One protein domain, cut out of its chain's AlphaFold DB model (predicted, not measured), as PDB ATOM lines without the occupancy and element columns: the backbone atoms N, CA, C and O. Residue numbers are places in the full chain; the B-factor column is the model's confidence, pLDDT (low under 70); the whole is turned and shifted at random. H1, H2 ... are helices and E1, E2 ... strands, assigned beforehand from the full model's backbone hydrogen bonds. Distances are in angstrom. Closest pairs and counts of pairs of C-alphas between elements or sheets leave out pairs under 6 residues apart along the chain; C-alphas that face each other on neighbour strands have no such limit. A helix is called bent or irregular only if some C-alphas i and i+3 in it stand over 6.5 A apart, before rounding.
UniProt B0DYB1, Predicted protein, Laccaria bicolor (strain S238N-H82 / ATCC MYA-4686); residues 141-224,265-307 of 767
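AT A GLANCE: This is residues 141 to 224 and 265 to 307 of the 767 residues of the protein "Predicted protein" of Laccaria bicolor (strain S238N-H82 / ATCC MYA-4686) (UniProt B0DYB1). Three separate two-stranded antiparallel ribbons make the frame of this model: the bent ribbon of E3 and E6 runs through the middle, the hairpin of E1 and E2 comes close to the beginning of E3, and the ribbon of E4 and E5 leads off from the end of E3. Short helices lie scattered round these ribbons, none touching another, and residues 300 to 307, with H4, stick out as a free tail. The printed part has 127 residues with four named helices and six named strands, in the order H1, H2, E1, E2, E3, E4, E5, H3, E6, H4. The class is mixed, helices and strands, with under half of the residues, 63, in named elements. The whole is compact, with a radius of gyration of the C-alphas of 15.9 A, and flat, spanning 53 by 45 by 20 A.

IN THESE COORDINATES: H1, residues 141 to 149, begins at C-alpha 141 (123.947, 160.654, 137.535) and is 11.9 A long. H2 is residues 168 to 173, 8.5 A. E1, residues 180 to 183, and E2, residues 189 to 193, measure 10.2 A and 11.9 A. E3, residues 207 to 214, begins at (125.777, 180.541, 130.423), is 20.5 A long and bends by 56 degrees at residue 210. E4 is residues 217 to 222, 17.2 A; E5 is residues 265 to 269, 13.4 A; H3 is residues 272 to 277, 8.8 A. E6, residues 289 to 296, is 19.8 A long and bends by 55 degrees at residue 292. H4, residues 302 to 307, is 8.3 A long and ends at (145.795, 185.994, 123.805).

HOW THE PARTS SIT: E3 and E6 are antiparallel at 156 degrees, with N 212 and O 292 2.9 A apart, within hydrogen-bond range. Residues 155 to 156 pair antiparallel with residues 292 to 293 of E6. E1 and E2 form a hairpin at 157 degrees, with N 182 and O 190 2.9 A apart. The closest C-alphas of E1 and E3, those of Val 180 and Cys 207, are 5.2 A apart. E3 and E4 meet only through their tight link. E4 and E5 are antiparallel at 176 degrees, with N 219 and O 267 2.8 A apart. The closest C-alphas of H1 and E4, those of Tyr 144 and Thr 221, are 6.7 A apart. H2 and H3 are apart from each other and from H1 and H4. In H1, H2, H3 and H4 every O i to N i+4 pair is within hydrogen-bond range.

THE WHOLE: The farthest C-alphas, those of Gly 282 and Asp 303, are 54.6 A apart. Residues 225 to 264 are not printed; C-alphas 224 and 265 are 11.3 A apart across this cut. The links H1 to H2, E2 to E3 and H3 to E6 are long. Mean pLDDT of the printed part is 79.9; 29 residues are under 70, among them residues 198 to 206 and 278 to 288.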
ATOM      1  N   ASN A 141     123.852 159.315 138.110       87.62
ATOM      2  CA  ASN A 141     123.947 160.654 137.535       87.62
ATOM      3  C   ASN A 141     124.718 160.643 136.199       87.62
ATOM      4  O   ASN A 141     124.186 161.094 135.188       87.62
ATOM      5  N   SER A 142     125.919 160.050 136.159       88.75
ATOM      6  CA  SER A 142     126.734 159.959 134.938       88.75
ATOM      7  C   SER A 142     126.042 159.144 133.835       88.75
ATOM      8  O   SER A 142     125.962 159.594 132.686       88.75
ATOM      9  N   ILE A 143     125.422 158.015 134.201       89.25
ATOM     10  CA  ILE A 143     124.620 157.188 133.288       89.25
ATOM     11  C   ILE A 143     123.477 158.020 132.672       89.25
ATOM     12  O   ILE A 143     123.282 158.004 131.451       89.25
ATOM     13  N   TYR A 144     122.735 158.769 133.494       88.25
ATOM     14  CA  TYR A 144     121.613 159.604 133.058       88.25
ATOM     15  C   TYR A 144     122.062 160.785 132.188       88.25
ATOM     16  O   TYR A 144     121.511 160.989 131.101       88.25
ATOM     17  N   GLU A 145     123.096 161.515 132.618       89.38
ATOM     18  CA  GLU A 145     123.699 162.627 131.880       89.38
ATOM     19  C   GLU A 145     124.119 162.176 130.480       89.38
ATOM     20  O   GLU A 145     123.635 162.715 129.479       89.38
ATOM     21  N   ARG A 146     124.930 161.113 130.397       90.62
ATOM     22  CA  ARG A 146     125.411 160.538 129.138       90.62
ATOM     23  C   ARG A 146     124.260 160.153 128.212       90.62
ATOM     24  O   ARG A 146     124.282 160.496 127.027       90.62
ATOM     25  N   HIS A 147     123.240 159.460 128.720       86.94
ATOM     26  CA  HIS A 147     122.121 159.015 127.888       86.94
ATOM     27  C   HIS A 147     121.239 160.165 127.382       86.94
ATOM     28  O   HIS A 147     120.798 160.101 126.232       86.94
ATOM     29  N   MET A 148     121.015 161.221 128.169       86.31
ATOM     30  CA  MET A 148     120.218 162.379 127.737       86.31
ATOM     31  C   MET A 148     121.012 163.350 126.853       86.31
ATOM     32  O   MET A 148     120.462 163.884 125.884       86.31
ATOM     33  N   TYR A 149     122.316 163.512 127.101       84.88
ATOM     34  CA  TYR A 149     123.217 164.291 126.250       84.88
ATOM     35  C   TYR A 149     123.276 163.718 124.824       84.88
ATOM     36  O   TYR A 149     123.124 164.454 123.847       84.88
ATOM     37  N   LEU A 150     123.345 162.385 124.691       85.75
ATOM     38  CA  LEU A 150     123.248 161.675 123.404       85.75
ATOM     39  C   LEU A 150     121.911 161.891 122.659       85.75
ATOM     40  O   LEU A 150     121.827 161.597 121.466       85.75
ATOM     41  N   LYS A 151     120.866 162.413 123.320       85.69
ATOM     42  CA  LYS A 151     119.584 162.808 122.699       85.69
ATOM     43  C   LYS A 151     119.481 164.303 122.374       85.69
ATOM     44  O   LYS A 151     118.481 164.717 121.796       85.69
ATOM     45  N   GLN A 152     120.498 165.104 122.705       85.25
ATOM     46  CA  GLN A 152     120.551 166.554 122.464       85.25
ATOM     47  C   GLN A 152     119.419 167.359 123.142       85.25
ATOM     48  O   GLN A 152     119.090 168.462 122.708       85.25
ATOM     49  N   HIS A 153     118.825 166.843 124.225       80.75
ATOM     50  CA  HIS A 153     117.764 167.543 124.967       80.75
ATOM     51  C   HIS A 153     118.282 168.685 125.868       80.75
ATOM     52  O   HIS A 153     117.505 169.520 126.328       80.75
ATOM     53  N   GLY A 154     119.600 168.762 126.059       87.62
ATOM     54  CA  GLY A 154     120.275 169.645 127.007       87.62
ATOM     55  C   GLY A 154     121.057 168.821 128.027       87.62
ATOM     56  O   GLY A 154     121.165 167.603 127.894       87.62
ATOM     57  N   PHE A 155     121.593 169.494 129.038       90.38
ATOM     58  CA  PHE A 155     122.161 168.850 130.217       90.38
ATOM     59  C   PHE A 155     121.008 168.541 131.192       90.38
ATOM     60  O   PHE A 155     120.306 169.483 131.574       90.38
ATOM     61  N   PRO A 156     120.729 167.278 131.554       91.50
ATOM     62  CA  PRO A 156     119.706 166.969 132.551       91.50
ATOM     63  C   PRO A 156     120.199 167.309 133.964       91.50
ATOM     64  O   PRO A 156     121.394 167.244 134.222       91.50
ATOM     65  N   LEU A 157     119.297 167.599 134.901       91.75
ATOM     66  CA  LEU A 157     119.643 167.582 136.326       91.75
ATOM     67  C   LEU A 157     119.165 166.282 136.978       91.75
ATOM     68  O   LEU A 157     118.003 165.905 136.833       91.75
ATOM     69  N   TRP A 158     120.066 165.624 137.713       91.12
ATOM     70  CA  TRP A 158     119.754 164.515 138.623       91.12
ATOM     71  C   TRP A 158     119.013 165.011 139.867       91.12
ATOM     72  O   TRP A 158     118.183 164.300 140.430       91.12
ATOM     73  N   ILE A 159     119.285 166.263 140.252       90.12
ATOM     74  CA  ILE A 159     118.616 166.991 141.332       90.12
ATOM     75  C   ILE A 159     118.014 168.282 140.737       90.12
ATOM     76  O   ILE A 159     118.664 169.331 140.738       90.12
ATOM     77  N   PRO A 160     116.787 168.236 140.177       89.25
ATOM     78  CA  PRO A 160     116.082 169.407 139.639       89.25
ATOM     79  C   PRO A 160     115.682 170.472 140.675       89.25
ATOM     80  O   PRO A 160     115.183 171.538 140.290       89.25
ATOM     81  N   GLN A 161     115.822 170.189 141.973       87.38
ATOM     82  CA  GLN A 161     115.526 171.117 143.063       87.38
ATOM     83  C   GLN A 161     116.420 172.374 143.026       87.38
ATOM     84  O   GLN A 161     117.598 172.307 142.677       87.38
ATOM     85  N   PRO A 162     115.898 173.543 143.439       84.94
ATOM     86  CA  PRO A 162     116.729 174.717 143.678       84.94
ATOM     87  C   PRO A 162     117.598 174.523 144.932       84.94
ATOM     88  O   PRO A 162     117.084 174.134 145.980       84.94
ATOM     89  N   ASN A 163     118.888 174.877 144.864       86.44
ATOM     90  CA  ASN A 163     119.786 174.827 146.024       86.44
ATOM     91  C   ASN A 163     119.204 175.641 147.208       86.44
ATOM     92  O   ASN A 163     118.950 176.847 147.113       86.44
ATOM     93  N   THR A 164     119.011 174.967 148.345       86.12
ATOM     94  CA  THR A 164     118.348 175.482 149.556       86.12
ATOM     95  C   THR A 164     119.175 176.510 150.340       86.12
ATOM     96  O   THR A 164     118.640 177.178 151.224       86.12
ATOM     97  N   THR A 165     120.447 176.720 149.991       88.50
ATOM     98  CA  THR A 165     121.284 177.806 150.538       88.50
ATOM     99  C   THR A 165     121.019 179.164 149.876       88.50
ATOM    100  O   THR A 165     121.356 180.206 150.442       88.50
ATOM    101  N   LEU A 166     120.389 179.182 148.694       88.81
ATOM    102  CA  LEU A 166     120.064 180.413 147.967       88.81
ATOM    103  C   LEU A 166     118.945 181.208 148.669       88.81
ATOM    104  O   LEU A 166     118.127 180.626 149.382       88.81
ATOM    105  N   PRO A 167     118.820 182.532 148.443       90.00
ATOM    106  CA  PRO A 167     117.708 183.314 148.982       90.00
ATOM    107  C   PRO A 167     116.340 182.760 148.555       90.00
ATOM    108  O   PRO A 167     116.154 182.393 147.396       90.00
ATOM    109  N   ARG A 168     115.340 182.781 149.453       85.44
ATOM    110  CA  ARG A 168     113.979 182.247 149.202       85.44
ATOM    111  C   ARG A 168     113.301 182.766 147.923       85.44
ATOM    112  O   ARG A 168     112.459 182.072 147.362       85.44
ATOM    113  N   SER A 169     113.650 183.960 147.442       84.81
ATOM    114  CA  SER A 169     113.200 184.472 146.138       84.81
ATOM    115  C   SER A 169     113.775 183.670 144.964       84.81
ATOM    116  O   SER A 169     113.015 183.252 144.095       84.81
ATOM    117  N   TYR A 170     115.083 183.394 144.975       87.06
ATOM    118  CA  TYR A 170     115.748 182.531 143.996       87.06
ATOM    119  C   TYR A 170     115.285 181.078 144.110       87.06
ATOM    120  O   TYR A 170     114.997 180.473 143.086       87.06
ATOM    121  N   GLN A 171     115.109 180.543 145.325       88.56
ATOM    122  CA  GLN A 171     114.545 179.197 145.512       88.56
ATOM    123  C   GLN A 171     113.171 179.063 144.835       88.56
ATOM    124  O   GLN A 171     112.945 178.162 144.034       88.56
ATOM    125  N   ARG A 172     112.259 180.012 145.097       84.56
ATOM    126  CA  ARG A 172     110.906 180.024 144.514       84.56
ATOM    127  C   ARG A 172     110.897 180.238 143.001       84.56
ATOM    128  O   ARG A 172     109.974 179.762 142.344       84.56
ATOM    129  N   GLN A 173     111.878 180.958 142.457       87.56
ATOM    130  CA  GLN A 173     112.024 181.198 141.019       87.56
ATOM    131  C   GLN A 173     112.730 180.043 140.293       87.56
ATOM    132  O   GLN A 173     112.459 179.820 139.113       87.56
ATOM    133  N   GLY A 174     113.604 179.302 140.976       88.88
ATOM    134  CA  GLY A 174     114.485 178.294 140.392       88.88
ATOM    135  C   GLY A 174     115.483 178.861 139.374       88.88
ATOM    136  O   GLY A 174     115.470 180.051 139.033       88.88
ATOM    137  N   VAL A 175     116.320 177.969 138.845       90.12
ATOM    138  CA  VAL A 175     117.308 178.260 137.793       90.12
ATOM    139  C   VAL A 175     116.662 179.021 136.632       90.12
ATOM    140  O   VAL A 175     115.577 178.668 136.180       90.12
ATOM    141  N   SER A 176     117.286 180.092 136.158       90.38
ATOM    142  CA  SER A 176     116.721 181.022 135.176       90.38
ATOM    143  C   SER A 176     117.625 181.218 133.954       90.38
ATOM    144  O   SER A 176     118.821 180.930 133.967       90.38
ATOM    145  N   ILE A 177     117.050 181.708 132.852       90.19
ATOM    146  CA  ILE A 177     117.827 182.035 131.647       90.19
ATOM    147  C   ILE A 177     118.791 183.184 131.969       90.19
ATOM    148  O   ILE A 177     118.435 184.154 132.643       90.19
ATOM    149  N   GLY A 178     120.026 183.058 131.491       89.19
ATOM    150  CA  GLY A 178     121.126 183.944 131.837       89.19
ATOM    151  C   GLY A 178     121.870 183.556 133.115       89.19
ATOM    152  O   GLY A 178     122.932 184.121 133.350       89.19
ATOM    153  N   ASP A 179     121.386 182.603 133.917       91.25
ATOM    154  CA  ASP A 179     122.134 182.147 135.090       91.25
ATOM    155  C   ASP A 179     123.506 181.577 134.687       91.25
ATOM    156  O   ASP A 179     123.741 181.103 133.565       91.25
ATOM    157  N   VAL A 180     124.423 181.651 135.642       91.38
ATOM    158  CA  VAL A 180     125.787 181.143 135.584       91.38
ATOM    159  C   VAL A 180     125.991 180.327 136.845       91.38
ATOM    160  O   VAL A 180     125.748 180.812 137.951       91.38
ATOM    161  N   GLY A 181     126.433 179.089 136.676       92.12
ATOM    162  CA  GLY A 181     126.572 178.139 137.767       92.12
ATOM    163  C   GLY A 181     127.536 177.010 137.442       92.12
ATOM    164  O   GLY A 181     128.217 177.038 136.413       92.12
ATOM    165  N   ILE A 182     127.592 176.038 138.343       92.94
ATOM    166  CA  ILE A 182     128.422 174.836 138.256       92.94
ATOM    167  C   ILE A 182     127.503 173.627 138.453       92.94
ATOM    168  O   ILE A 182     126.687 173.621 139.371       92.94
ATOM    169  N   PHE A 183     127.634 172.606 137.608       91.75
ATOM    170  CA  PHE A 183     127.008 171.310 137.867       91.75
ATOM    171  C   PHE A 183     127.770 170.602 138.986       91.75
ATOM    172  O   PHE A 183     128.995 170.468 138.919       91.75
ATOM    173  N   THR A 184     127.060 170.202 140.034       90.62
ATOM    174  CA  THR A 184     127.639 169.519 141.194       90.62
ATOM    175  C   THR A 184     127.792 168.021 140.905       90.62
ATOM    176  O   THR A 184     127.147 167.480 140.007       90.62
ATOM    177  N   SER A 185     128.675 167.320 141.623       88.75
ATOM    178  CA  SER A 185     128.988 165.902 141.349       88.75
ATOM    179  C   SER A 185     127.812 164.945 141.599       88.75
ATOM    180  O   SER A 185     127.738 163.875 140.999       88.75
ATOM    181  N   ASP A 186     126.872 165.352 142.449       88.62
ATOM    182  CA  ASP A 186     125.574 164.711 142.682       88.62
ATOM    183  C   ASP A 186     124.508 165.080 141.627       88.62
ATOM    184  O   ASP A 186     123.389 164.582 141.696       88.62
ATOM    185  N   GLY A 187     124.837 165.911 140.631       88.38
ATOM    186  CA  GLY A 187     123.977 166.241 139.490       88.38
ATOM    187  C   GLY A 187     122.925 167.322 139.758       88.38
ATOM    188  O   GLY A 187     121.916 167.389 139.049       88.38
ATOM    189  N   GLY A 188     123.150 168.165 140.767       90.81
ATOM    190  CA  GLY A 188     122.460 169.442 140.950       90.81
ATOM    191  C   GLY A 188     123.108 170.598 140.171       90.81
ATOM    192  O   GLY A 188     123.996 170.411 139.335       90.81
ATOM    193  N   PHE A 189     122.655 171.826 140.447       92.69
ATOM    194  CA  PHE A 189     123.187 173.054 139.846       92.69
ATOM    195  C   PHE A 189     123.387 174.159 140.890       92.69
ATOM    196  O   PHE A 189     122.427 174.751 141.394       92.69
ATOM    197  N   ASP A 190     124.650 174.486 141.156       92.12
ATOM    198  CA  ASP A 190     125.052 175.571 142.046       92.12
ATOM    199  C   ASP A 190     125.096 176.903 141.295       92.12
ATOM    200  O   ASP A 190     125.984 177.166 140.482       92.12
ATOM    201  N   PHE A 191     124.130 177.770 141.594       91.94
ATOM    202  CA  PHE A 191     124.074 179.137 141.083       91.94
ATOM    203  C   PHE A 191     125.211 180.002 141.655       91.94
ATOM    204  O   PHE A 191     125.383 180.099 142.870       91.94
ATOM    205  N   LEU A 192     125.927 180.707 140.776       91.44
ATOM    206  CA  LEU A 192     126.938 181.703 141.140       91.44
ATOM    207  C   LEU A 192     126.403 183.135 140.983       91.44
ATOM    208  O   LEU A 192     126.490 183.938 141.910       91.44
ATOM    209  N   PHE A 193     125.881 183.472 139.799       90.69
ATOM    210  CA  PHE A 193     125.316 184.788 139.481       90.69
ATOM    211  C   PHE A 193     124.468 184.745 138.198       90.69
ATOM    212  O   PHE A 193     124.504 183.781 137.444       90.69
ATOM    213  N   ASN A 194     123.749 185.829 137.901       88.19
ATOM    214  CA  ASN A 194     123.146 186.074 136.588       88.19
ATOM    215  C   ASN A 194     123.581 187.480 136.118       88.19
ATOM    216  O   ASN A 194     123.284 188.454 136.812       88.19
ATOM    217  N   PRO A 195     124.293 187.640 134.984       79.19
ATOM    218  CA  PRO A 195     124.791 188.932 134.519       79.19
ATOM    219  C   PRO A 195     123.708 189.793 133.846       79.19
ATOM    220  O   PRO A 195     123.969 190.964 133.575       79.19
ATOM    221  N   PHE A 196     122.519 189.233 133.587       77.56
ATOM    222  CA  PHE A 196     121.323 189.944 133.122       77.56
ATOM    223  C   PHE A 196     120.407 190.367 134.287       77.56
ATOM    224  O   PHE A 196     119.546 191.229 134.107       77.56
ATOM    225  N   SER A 197     120.626 189.839 135.501       73.81
ATOM    226  CA  SER A 197     120.152 190.493 136.727       73.81
ATOM    227  C   SER A 197     120.790 191.880 136.837       73.81
ATOM    228  O   SER A 197     121.975 192.057 136.551       73.81
ATOM    229  N   GLN A 198     120.026 192.864 137.321       52.34
ATOM    230  CA  GLN A 198     120.403 194.287 137.374       52.34
ATOM    231  C   GLN A 198     121.579 194.611 138.334       52.34
ATOM    232  O   GLN A 198     121.896 195.775 138.561       52.34
ATOM    233  N   SER A 199     122.232 193.583 138.887       49.75
ATOM    234  CA  SER A 199     123.385 193.625 139.797       49.75
ATOM    235  C   SER A 199     124.747 193.360 139.118       49.75
ATOM    236  O   SER A 199     125.761 193.843 139.614       49.75
ATOM    237  N   GLY A 200     124.771 192.665 137.968       40.34
ATOM    238  CA  GLY A 200     125.864 192.687 136.978       40.34
ATOM    239  C   GLY A 200     127.159 191.865 137.195       40.34
ATOM    240  O   GLY A 200     127.425 191.291 138.242       40.34
ATOM    241  N   CYS A 201     127.988 191.907 136.137       42.97
ATOM    242  CA  CYS A 201     129.429 191.581 136.028       42.97
ATOM    243  C   CYS A 201     129.969 190.119 136.027       42.97
ATOM    244  O   CYS A 201     130.468 189.638 137.034       42.97
ATOM    245  N   LYS A 202     130.185 189.629 134.788       48.59
ATOM    246  CA  LYS A 202     131.427 189.009 134.233       48.59
ATOM    247  C   LYS A 202     131.873 187.575 134.598       48.59
ATOM    248  O   LYS A 202     131.756 187.116 135.716       48.59
ATOM    249  N   GLU A 203     132.515 186.966 133.589       47.53
ATOM    250  CA  GLU A 203     133.277 185.700 133.586       47.53
ATOM    251  C   GLU A 203     132.500 184.450 134.025       47.53
ATOM    252  O   GLU A 203     132.578 183.961 135.146       47.53
ATOM    253  N   ALA A 204     131.760 183.910 133.054       46.12
ATOM    254  CA  ALA A 204     130.986 182.682 133.151       46.12
ATOM    255  C   ALA A 204     131.658 181.554 132.356       46.12
ATOM    256  O   ALA A 204     131.892 181.713 131.158       46.12
ATOM    257  N   ARG A 205     131.900 180.396 132.987       61.28
ATOM    258  CA  ARG A 205     132.307 179.171 132.265       61.28
ATOM    259  C   ARG A 205     131.172 178.595 131.419       61.28
ATOM    260  O   ARG A 205     131.418 178.002 130.376       61.28
ATOM    261  N   GLN A 206     129.933 178.786 131.862       66.00
ATOM    262  CA  GLN A 206     128.745 178.238 131.229       66.00
ATOM    263  C   GLN A 206     127.580 179.206 131.458       66.00
ATOM    264  O   GLN A 206     127.357 179.655 132.579       66.00
ATOM    265  N   CYS A 207     126.884 179.584 130.384       78.81
ATOM    266  CA  CYS A 207     125.777 180.541 130.423       78.81
ATOM    267  C   CYS A 207     124.497 179.838 129.979       78.81
ATOM    268  O   CYS A 207     124.479 179.187 128.926       78.81
ATOM    269  N   LEU A 208     123.422 179.970 130.758       84.19
ATOM    270  CA  LEU A 208     122.166 179.293 130.449       84.19
ATOM    271  C   LEU A 208     121.394 180.055 129.366       84.19
ATOM    272  O   LEU A 208     121.029 181.215 129.554       84.19
ATOM    273  N   LYS A 209     121.131 179.405 128.226       86.94
ATOM    274  CA  LYS A 209     120.288 179.937 127.140       86.94
ATOM    275  C   LYS A 209     118.831 179.498 127.246       86.94
ATOM    276  O   LYS A 209     117.952 180.157 126.706       86.94
ATOM    277  N   GLY A 210     118.574 178.390 127.929       88.12
ATOM    278  CA  GLY A 210     117.240 177.877 128.191       88.12
ATOM    279  C   GLY A 210     117.247 176.939 129.389       88.12
ATOM    280  O   GLY A 210     118.256 176.306 129.692       88.12
ATOM    281  N   CYS A 211     116.097 176.829 130.032       91.06
ATOM    282  CA  CYS A 211     115.804 175.842 131.058       91.06
ATOM    283  C   CYS A 211     114.408 175.280 130.777       91.06
ATOM    284  O   CYS A 211     113.503 176.057 130.459       91.06
ATOM    285  N   ASP A 212     114.227 173.970 130.909       88.69
ATOM    286  CA  ASP A 212     112.897 173.371 131.002       88.69
ATOM    287  C   ASP A 212     112.547 173.190 132.472       88.69
ATOM    288  O   ASP A 212     113.358 172.707 133.266       88.69
ATOM    289  N   LYS A 213     111.335 173.616 132.827       89.31
ATOM    290  CA  LYS A 213     110.835 173.591 134.195       89.31
ATOM    291  C   LYS A 213     109.575 172.763 134.303       89.31
ATOM    292  O   LYS A 213     108.757 172.735 133.385       89.31
ATOM    293  N   THR A 214     109.413 172.149 135.460       86.50
ATOM    294  CA  THR A 214     108.226 171.391 135.837       86.50
ATOM    295  C   THR A 214     107.887 171.648 137.306       86.50
ATOM    296  O   THR A 214     108.698 172.168 138.075       86.50
ATOM    297  N   THR A 215     106.661 171.309 137.688       79.75
ATOM    298  CA  THR A 215     106.216 171.170 139.084       79.75
ATOM    299  C   THR A 215     106.656 169.856 139.727       79.75
ATOM    300  O   THR A 215     106.461 169.684 140.923       79.75
ATOM    301  N   SER A 216     107.096 168.905 138.903       80.69
ATOM    302  CA  SER A 216     107.006 167.480 139.207       80.69
ATOM    303  C   SER A 216     107.806 166.644 138.209       80.69
ATOM    304  O   SER A 216     107.644 166.822 136.994       80.69
ATOM    305  N   TRP A 217     108.642 165.724 138.681       86.00
ATOM    306  CA  TRP A 217     109.515 164.914 137.827       86.00
ATOM    307  C   TRP A 217     109.734 163.506 138.384       86.00
ATOM    308  O   TRP A 217     109.542 163.243 139.568       86.00
ATOM    309  N   GLY A 218     110.173 162.609 137.502       86.38
ATOM    310  CA  GLY A 218     110.656 161.278 137.845       86.38
ATOM    311  C   GLY A 218     111.839 160.912 136.955       86.38
ATOM    312  O   GLY A 218     111.814 161.180 135.751       86.38
ATOM    313  N   ILE A 219     112.871 160.329 137.553       85.94
ATOM    314  CA  ILE A 219     114.071 159.823 136.894       85.94
ATOM    315  C   ILE A 219     114.295 158.395 137.398       85.94
ATOM    316  O   ILE A 219     114.096 158.111 138.576       85.94
ATOM    317  N   ALA A 220     114.695 157.489 136.511       86.38
ATOM    318  CA  ALA A 220     114.986 156.106 136.859       86.38
ATOM    319  C   ALA A 220     116.198 155.616 136.065       86.38
ATOM    320  O   ALA A 220     116.184 155.643 134.830       86.38
ATOM    321  N   THR A 221     117.237 155.172 136.766       84.19
ATOM    322  CA  THR A 221     118.452 154.601 136.177       84.19
ATOM    323  C   THR A 221     118.597 153.137 136.536       84.19
ATOM    324  O   THR A 221     118.390 152.707 137.669       84.19
ATOM    325  N   TYR A 222     119.005 152.371 135.532       82.56
ATOM    326  CA  TYR A 222     119.426 150.991 135.681       82.56
ATOM    327  C   TYR A 222     120.952 151.005 135.655       82.56
ATOM    328  O   TYR A 222     121.529 151.186 134.577       82.56
ATOM    329  N   SER A 223     121.612 150.833 136.804       68.62
ATOM    330  CA  SER A 223     123.014 150.427 136.746       68.62
ATOM    331  C   SER A 223     123.074 149.007 136.169       68.62
ATOM    332  O   SER A 223     122.142 148.206 136.285       68.62
ATOM    333  N   HIS A 224     124.160 148.719 135.458       68.06
ATOM    334  CA  HIS A 224     124.621 147.356 135.219       68.06
ATOM    335  C   HIS A 224     123.588 146.337 134.663       68.06
ATOM    336  O   HIS A 224     123.355 145.271 135.236       68.06
ATOM    337  N   GLU A 265     117.986 152.749 140.689       82.19
ATOM    338  CA  GLU A 265     117.899 154.025 141.404       82.19
ATOM    339  C   GLU A 265     116.785 154.851 140.748       82.19
ATOM    340  O   GLU A 265     116.957 155.450 139.685       82.19
ATOM    341  N   ALA A 266     115.603 154.830 141.364       84.19
ATOM    342  CA  ALA A 266     114.513 155.734 141.023       84.19
ATOM    343  C   ALA A 266     114.509 156.934 141.970       84.19
ATOM    344  O   ALA A 266     114.724 156.798 143.173       84.19
ATOM    345  N   LYS A 267     114.214 158.109 141.417       80.94
ATOM    346  CA  LYS A 267     113.922 159.332 142.162       80.94
ATOM    347  C   LYS A 267     112.703 159.998 141.556       80.94
ATOM    348  O   LYS A 267     112.558 160.064 140.336       80.94
ATOM    349  N   SER A 268     111.837 160.524 142.403       82.38
ATOM    350  CA  SER A 268     110.770 161.427 141.987       82.38
ATOM    351  C   SER A 268     110.694 162.566 142.981       82.38
ATOM    352  O   SER A 268     111.035 162.388 144.146       82.38
ATOM    353  N   GLY A 269     110.295 163.742 142.514       71.50
ATOM    354  CA  GLY A 269     110.281 164.925 143.356       71.50
ATOM    355  C   GLY A 269     109.284 165.972 142.877       71.50
ATOM    356  O   GLY A 269     108.822 165.914 141.730       71.50
ATOM    357  N   PRO A 270     108.969 166.954 143.739       66.75
ATOM    358  CA  PRO A 270     109.531 167.163 145.085       66.75
ATOM    359  C   PRO A 270     108.985 166.185 146.141       66.75
ATOM    360  O   PRO A 270     107.896 165.636 145.970       66.75
ATOM    361  N   GLU A 271     109.720 166.010 147.240       69.94
ATOM    362  CA  GLU A 271     109.210 165.349 148.454       69.94
ATOM    363  C   GLU A 271     108.426 166.344 149.332       69.94
ATOM    364  O   GLU A 271     108.737 167.538 149.363       69.94
ATOM    365  N   GLU A 272     107.415 165.884 150.079       69.25
ATOM    366  CA  GLU A 272     106.538 166.772 150.869       69.25
ATOM    367  C   GLU A 272     107.300 167.554 151.961       69.25
ATOM    368  O   GLU A 272     106.994 168.718 152.233       69.25
ATOM    369  N   GLU A 273     108.359 166.975 152.536       70.81
ATOM    370  CA  GLU A 273     109.216 167.677 153.498       70.81
ATOM    371  C   GLU A 273     110.040 168.807 152.843       70.81
ATOM    372  O   GLU A 273     110.191 169.884 153.433       70.81
ATOM    373  N   GLU A 274     110.502 168.642 151.597       68.75
ATOM    374  CA  GLU A 274     111.139 169.732 150.841       68.75
ATOM    375  C   GLU A 274     110.157 170.894 150.617       68.75
ATOM    376  O   GLU A 274     110.531 172.067 150.744       68.75
ATOM    377  N   LEU A 275     108.882 170.587 150.341       70.81
ATOM    378  CA  LEU A 275     107.829 171.592 150.158       70.81
ATOM    379  C   LEU A 275     107.612 172.434 151.417       70.81
ATOM    380  O   LEU A 275     107.561 173.669 151.346       70.81
ATOM    381  N   MET A 276     107.526 171.775 152.574       73.81
ATOM    382  CA  MET A 276     107.378 172.451 153.862       73.81
ATOM    383  C   MET A 276     108.602 173.324 154.182       73.81
ATOM    384  O   MET A 276     108.448 174.493 154.548       73.81
ATOM    385  N   ASN A 277     109.820 172.822 153.956       71.25
ATOM    386  CA  ASN A 277     111.064 173.552 154.237       71.25
ATOM    387  C   ASN A 277     111.260 174.813 153.366       71.25
ATOM    388  O   ASN A 277     111.755 175.844 153.848       71.25
ATOM    389  N   LEU A 278     110.776 174.807 152.119       66.44
ATOM    390  CA  LEU A 278     110.712 175.994 151.248       66.44
ATOM    391  C   LEU A 278     109.729 177.080 151.751       66.44
ATOM    392  O   LEU A 278     109.647 178.179 151.181       66.44
ATOM    393  N   GLY A 279     108.991 176.815 152.835       66.75
ATOM    394  CA  GLY A 279     107.985 177.714 153.395       66.75
ATOM    395  C   GLY A 279     106.773 177.857 152.478       66.75
ATOM    396  O   GLY A 279     106.245 178.965 152.323       66.75
ATOM    397  N   VAL A 280     106.378 176.763 151.820       64.75
ATOM    398  CA  VAL A 280     105.174 176.657 150.982       64.75
ATOM    399  C   VAL A 280     103.992 176.243 151.865       64.75
ATOM    400  O   VAL A 280     103.338 175.227 151.658       64.75
ATOM    401  N   ASN A 281     103.709 177.052 152.889       61.38
ATOM    402  CA  ASN A 281     102.609 176.825 153.829       61.38
ATOM    403  C   ASN A 281     101.260 177.207 153.179       61.38
ATOM    404  O   ASN A 281     100.595 178.145 153.616       61.38
ATOM    405  N   GLY A 282     100.884 176.505 152.104       58.91
ATOM    406  CA  GLY A 282      99.601 176.651 151.415       58.91
ATOM    407  C   GLY A 282      99.664 176.536 149.885       58.91
ATOM    408  O   GLY A 282     100.311 177.340 149.219       58.91
ATOM    409  N   SER A 283      98.904 175.570 149.359       56.56
ATOM    410  CA  SER A 283      98.227 175.527 148.042       56.56
ATOM    411  C   SER A 283      98.989 175.724 146.718       56.56
ATOM    412  O   SER A 283      98.362 175.566 145.670       56.56
ATOM    413  N   VAL A 284     100.289 176.037 146.694       61.12
ATOM    414  CA  VAL A 284     101.031 176.240 145.429       61.12
ATOM    415  C   VAL A 284     102.345 175.449 145.396       61.12
ATOM    416  O   VAL A 284     103.378 175.988 145.798       61.12
ATOM    417  N   PRO A 285     102.345 174.213 144.854       63.16
ATOM    418  CA  PRO A 285     103.562 173.438 144.613       63.16
ATOM    419  C   PRO A 285     104.628 174.227 143.821       63.16
ATOM    420  O   PRO A 285     104.278 175.069 142.981       63.16
ATOM    421  N   PRO A 286     105.931 173.990 144.062       64.44
ATOM    422  CA  PRO A 286     107.030 174.780 143.518       64.44
ATOM    423  C   PRO A 286     107.154 174.581 142.005       64.44
ATOM    424  O   PRO A 286     107.777 173.646 141.515       64.44
ATOM    425  N   ARG A 287     106.597 175.524 141.242       60.44
ATOM    426  CA  ARG A 287     106.493 175.495 139.768       60.44
ATOM    427  C   ARG A 287     107.819 175.625 138.998       60.44
ATOM    428  O   ARG A 287     107.803 176.014 137.834       60.44
ATOM    429  N   ASN A 288     108.958 175.415 139.654       65.94
ATOM    430  CA  ASN A 288     110.261 175.889 139.190       65.94
ATOM    431  C   ASN A 288     111.427 174.905 139.397       65.94
ATOM    432  O   ASN A 288     112.584 175.329 139.364       65.94
ATOM    433  N   GLN A 289     111.153 173.608 139.553       80.81
ATOM    434  CA  GLN A 289     112.202 172.592 139.435       80.81
ATOM    435  C   GLN A 289     112.705 172.553 137.988       80.81
ATOM    436  O   GLN A 289     111.905 172.557 137.050       80.81
ATOM    437  N   CYS A 290     114.022 172.552 137.800       86.38
ATOM    438  CA  CYS A 290     114.661 172.660 136.492       86.38
ATOM    439  C   CYS A 290     115.170 171.285 136.049       86.38
ATOM    440  O   CYS A 290     116.211 170.843 136.514       86.38
ATOM    441  N   THR A 291     114.461 170.593 135.158       88.06
ATOM    442  CA  THR A 291     114.850 169.231 134.740       88.06
ATOM    443  C   THR A 291     115.905 169.215 133.640       88.06
ATOM    444  O   THR A 291     116.725 168.301 133.608       88.06
ATOM    445  N   PHE A 292     115.923 170.222 132.760       90.81
ATOM    446  CA  PHE A 292     116.915 170.324 131.685       90.81
ATOM    447  C   PHE A 292     117.471 171.735 131.561       90.81
ATOM    448  O   PHE A 292     116.732 172.717 131.501       90.81
ATOM    449  N   ILE A 293     118.791 171.823 131.436       90.69
ATOM    450  CA  ILE A 293     119.534 173.052 131.201       90.69
ATOM    451  C   ILE A 293     120.093 173.039 129.773       90.69
ATOM    452  O   ILE A 293     121.005 172.291 129.422       90.69
ATOM    453  N   ARG A 294     119.575 173.940 128.935       89.88
ATOM    454  CA  ARG A 294     120.191 174.326 127.659       89.88
ATOM    455  C   ARG A 294     121.192 175.440 127.929       89.88
ATOM    456  O   ARG A 294     120.916 176.624 127.718       89.88
ATOM    457  N   SER A 295     122.364 175.065 128.417       85.56
ATOM    458  CA  SER A 295     123.530 175.940 128.356       85.56
ATOM    459  C   SER A 295     124.057 176.030 126.919       85.56
ATOM    460  O   SER A 295     123.643 175.285 126.030       85.56
ATOM    461  N   LEU A 296     125.033 176.905 126.688       77.69
ATOM    462  CA  LEU A 296     126.200 176.429 125.953       77.69
ATOM    463  C   LEU A 296     127.488 176.931 126.599       77.69
ATOM    464  O   LEU A 296     127.552 178.037 127.141       77.69
ATOM    465  N   THR A 297     128.498 176.073 126.556       73.06
ATOM    466  CA  THR A 297     129.864 176.368 126.976       73.06
ATOM    467  C   THR A 297     130.531 177.131 125.830       73.06
ATOM    468  O   THR A 297     130.679 176.561 124.745       73.06
ATOM    469  N   PRO A 298     130.885 178.420 125.987       64.25
ATOM    470  CA  PRO A 298     131.591 179.148 124.945       64.25
ATOM    471  C   PRO A 298     133.012 178.590 124.826       64.25
ATOM    472  O   PRO A 298     133.887 178.923 125.622       64.25
ATOM    473  N   GLY A 299     133.237 177.737 123.825       59.12
ATOM    474  CA  GLY A 299     134.562 177.240 123.467       59.12
ATOM    475  C   GLY A 299     135.444 178.374 122.950       59.12
ATOM    476  O   GLY A 299     135.484 178.635 121.749       59.12
ATOM    477  N   ILE A 300     136.127 179.064 123.862       67.88
ATOM    478  CA  ILE A 300     137.234 179.959 123.530       67.88
ATOM    479  C   ILE A 300     138.430 179.053 123.222       67.88
ATOM    480  O   ILE A 300     138.797 178.224 124.054       67.88
ATOM    481  N   ALA A 301     139.006 179.173 122.025       76.44
ATOM    482  CA  ALA A 301     140.214 178.432 121.666       76.44
ATOM    483  C   ALA A 301     141.360 178.793 122.624       76.44
ATOM    484  O   ALA A 301     141.442 179.945 123.053       76.44
ATOM    485  N   VAL A 302     142.245 177.837 122.931       76.19
ATOM    486  CA  VAL A 302     143.370 178.039 123.867       76.19
ATOM    487  C   VAL A 302     144.181 179.274 123.465       76.19
ATOM    488  O   VAL A 302     144.321 180.193 124.268       76.19
ATOM    489  N   ASP A 303     144.540 179.380 122.185       84.44
ATOM    490  CA  ASP A 303     145.216 180.530 121.580       84.44
ATOM    491  C   ASP A 303     144.504 181.865 121.862       84.44
ATOM    492  O   ASP A 303     145.147 182.863 122.176       84.44
ATOM    493  N   ASP A 304     143.172 181.925 121.749       81.69
ATOM    494  CA  ASP A 304     142.410 183.158 121.987       81.69
ATOM    495  C   ASP A 304     142.215 183.445 123.485       81.69
ATOM    496  O   ASP A 304     142.062 184.615 123.846       81.69
ATOM    497  N   TRP A 305     142.280 182.425 124.352       76.31
ATOM    498  CA  TRP A 305     142.307 182.585 125.807       76.31
ATOM    499  C   TRP A 305     143.667 183.096 126.293       76.31
ATOM    500  O   TRP A 305     143.718 184.139 126.941       76.31
ATOM    501  N   GLU A 306     144.777 182.471 125.891       82.19
ATOM    502  CA  GLU A 306     146.136 182.970 126.153       82.19
ATOM    503  C   GLU A 306     146.309 184.395 125.619       82.19
ATOM    504  O   GLU A 306     146.826 185.291 126.287       82.19
ATOM    505  N   ARG A 307     145.790 184.664 124.417       83.94
ATOM    506  CA  ARG A 307     145.795 185.994 123.805       83.94
ATOM    507  C   ARG A 307     144.774 186.943 124.443       83.94
ATOM    508  O   ARG A 307     144.826 188.140 124.150       83.94
TER     509      ARG A 307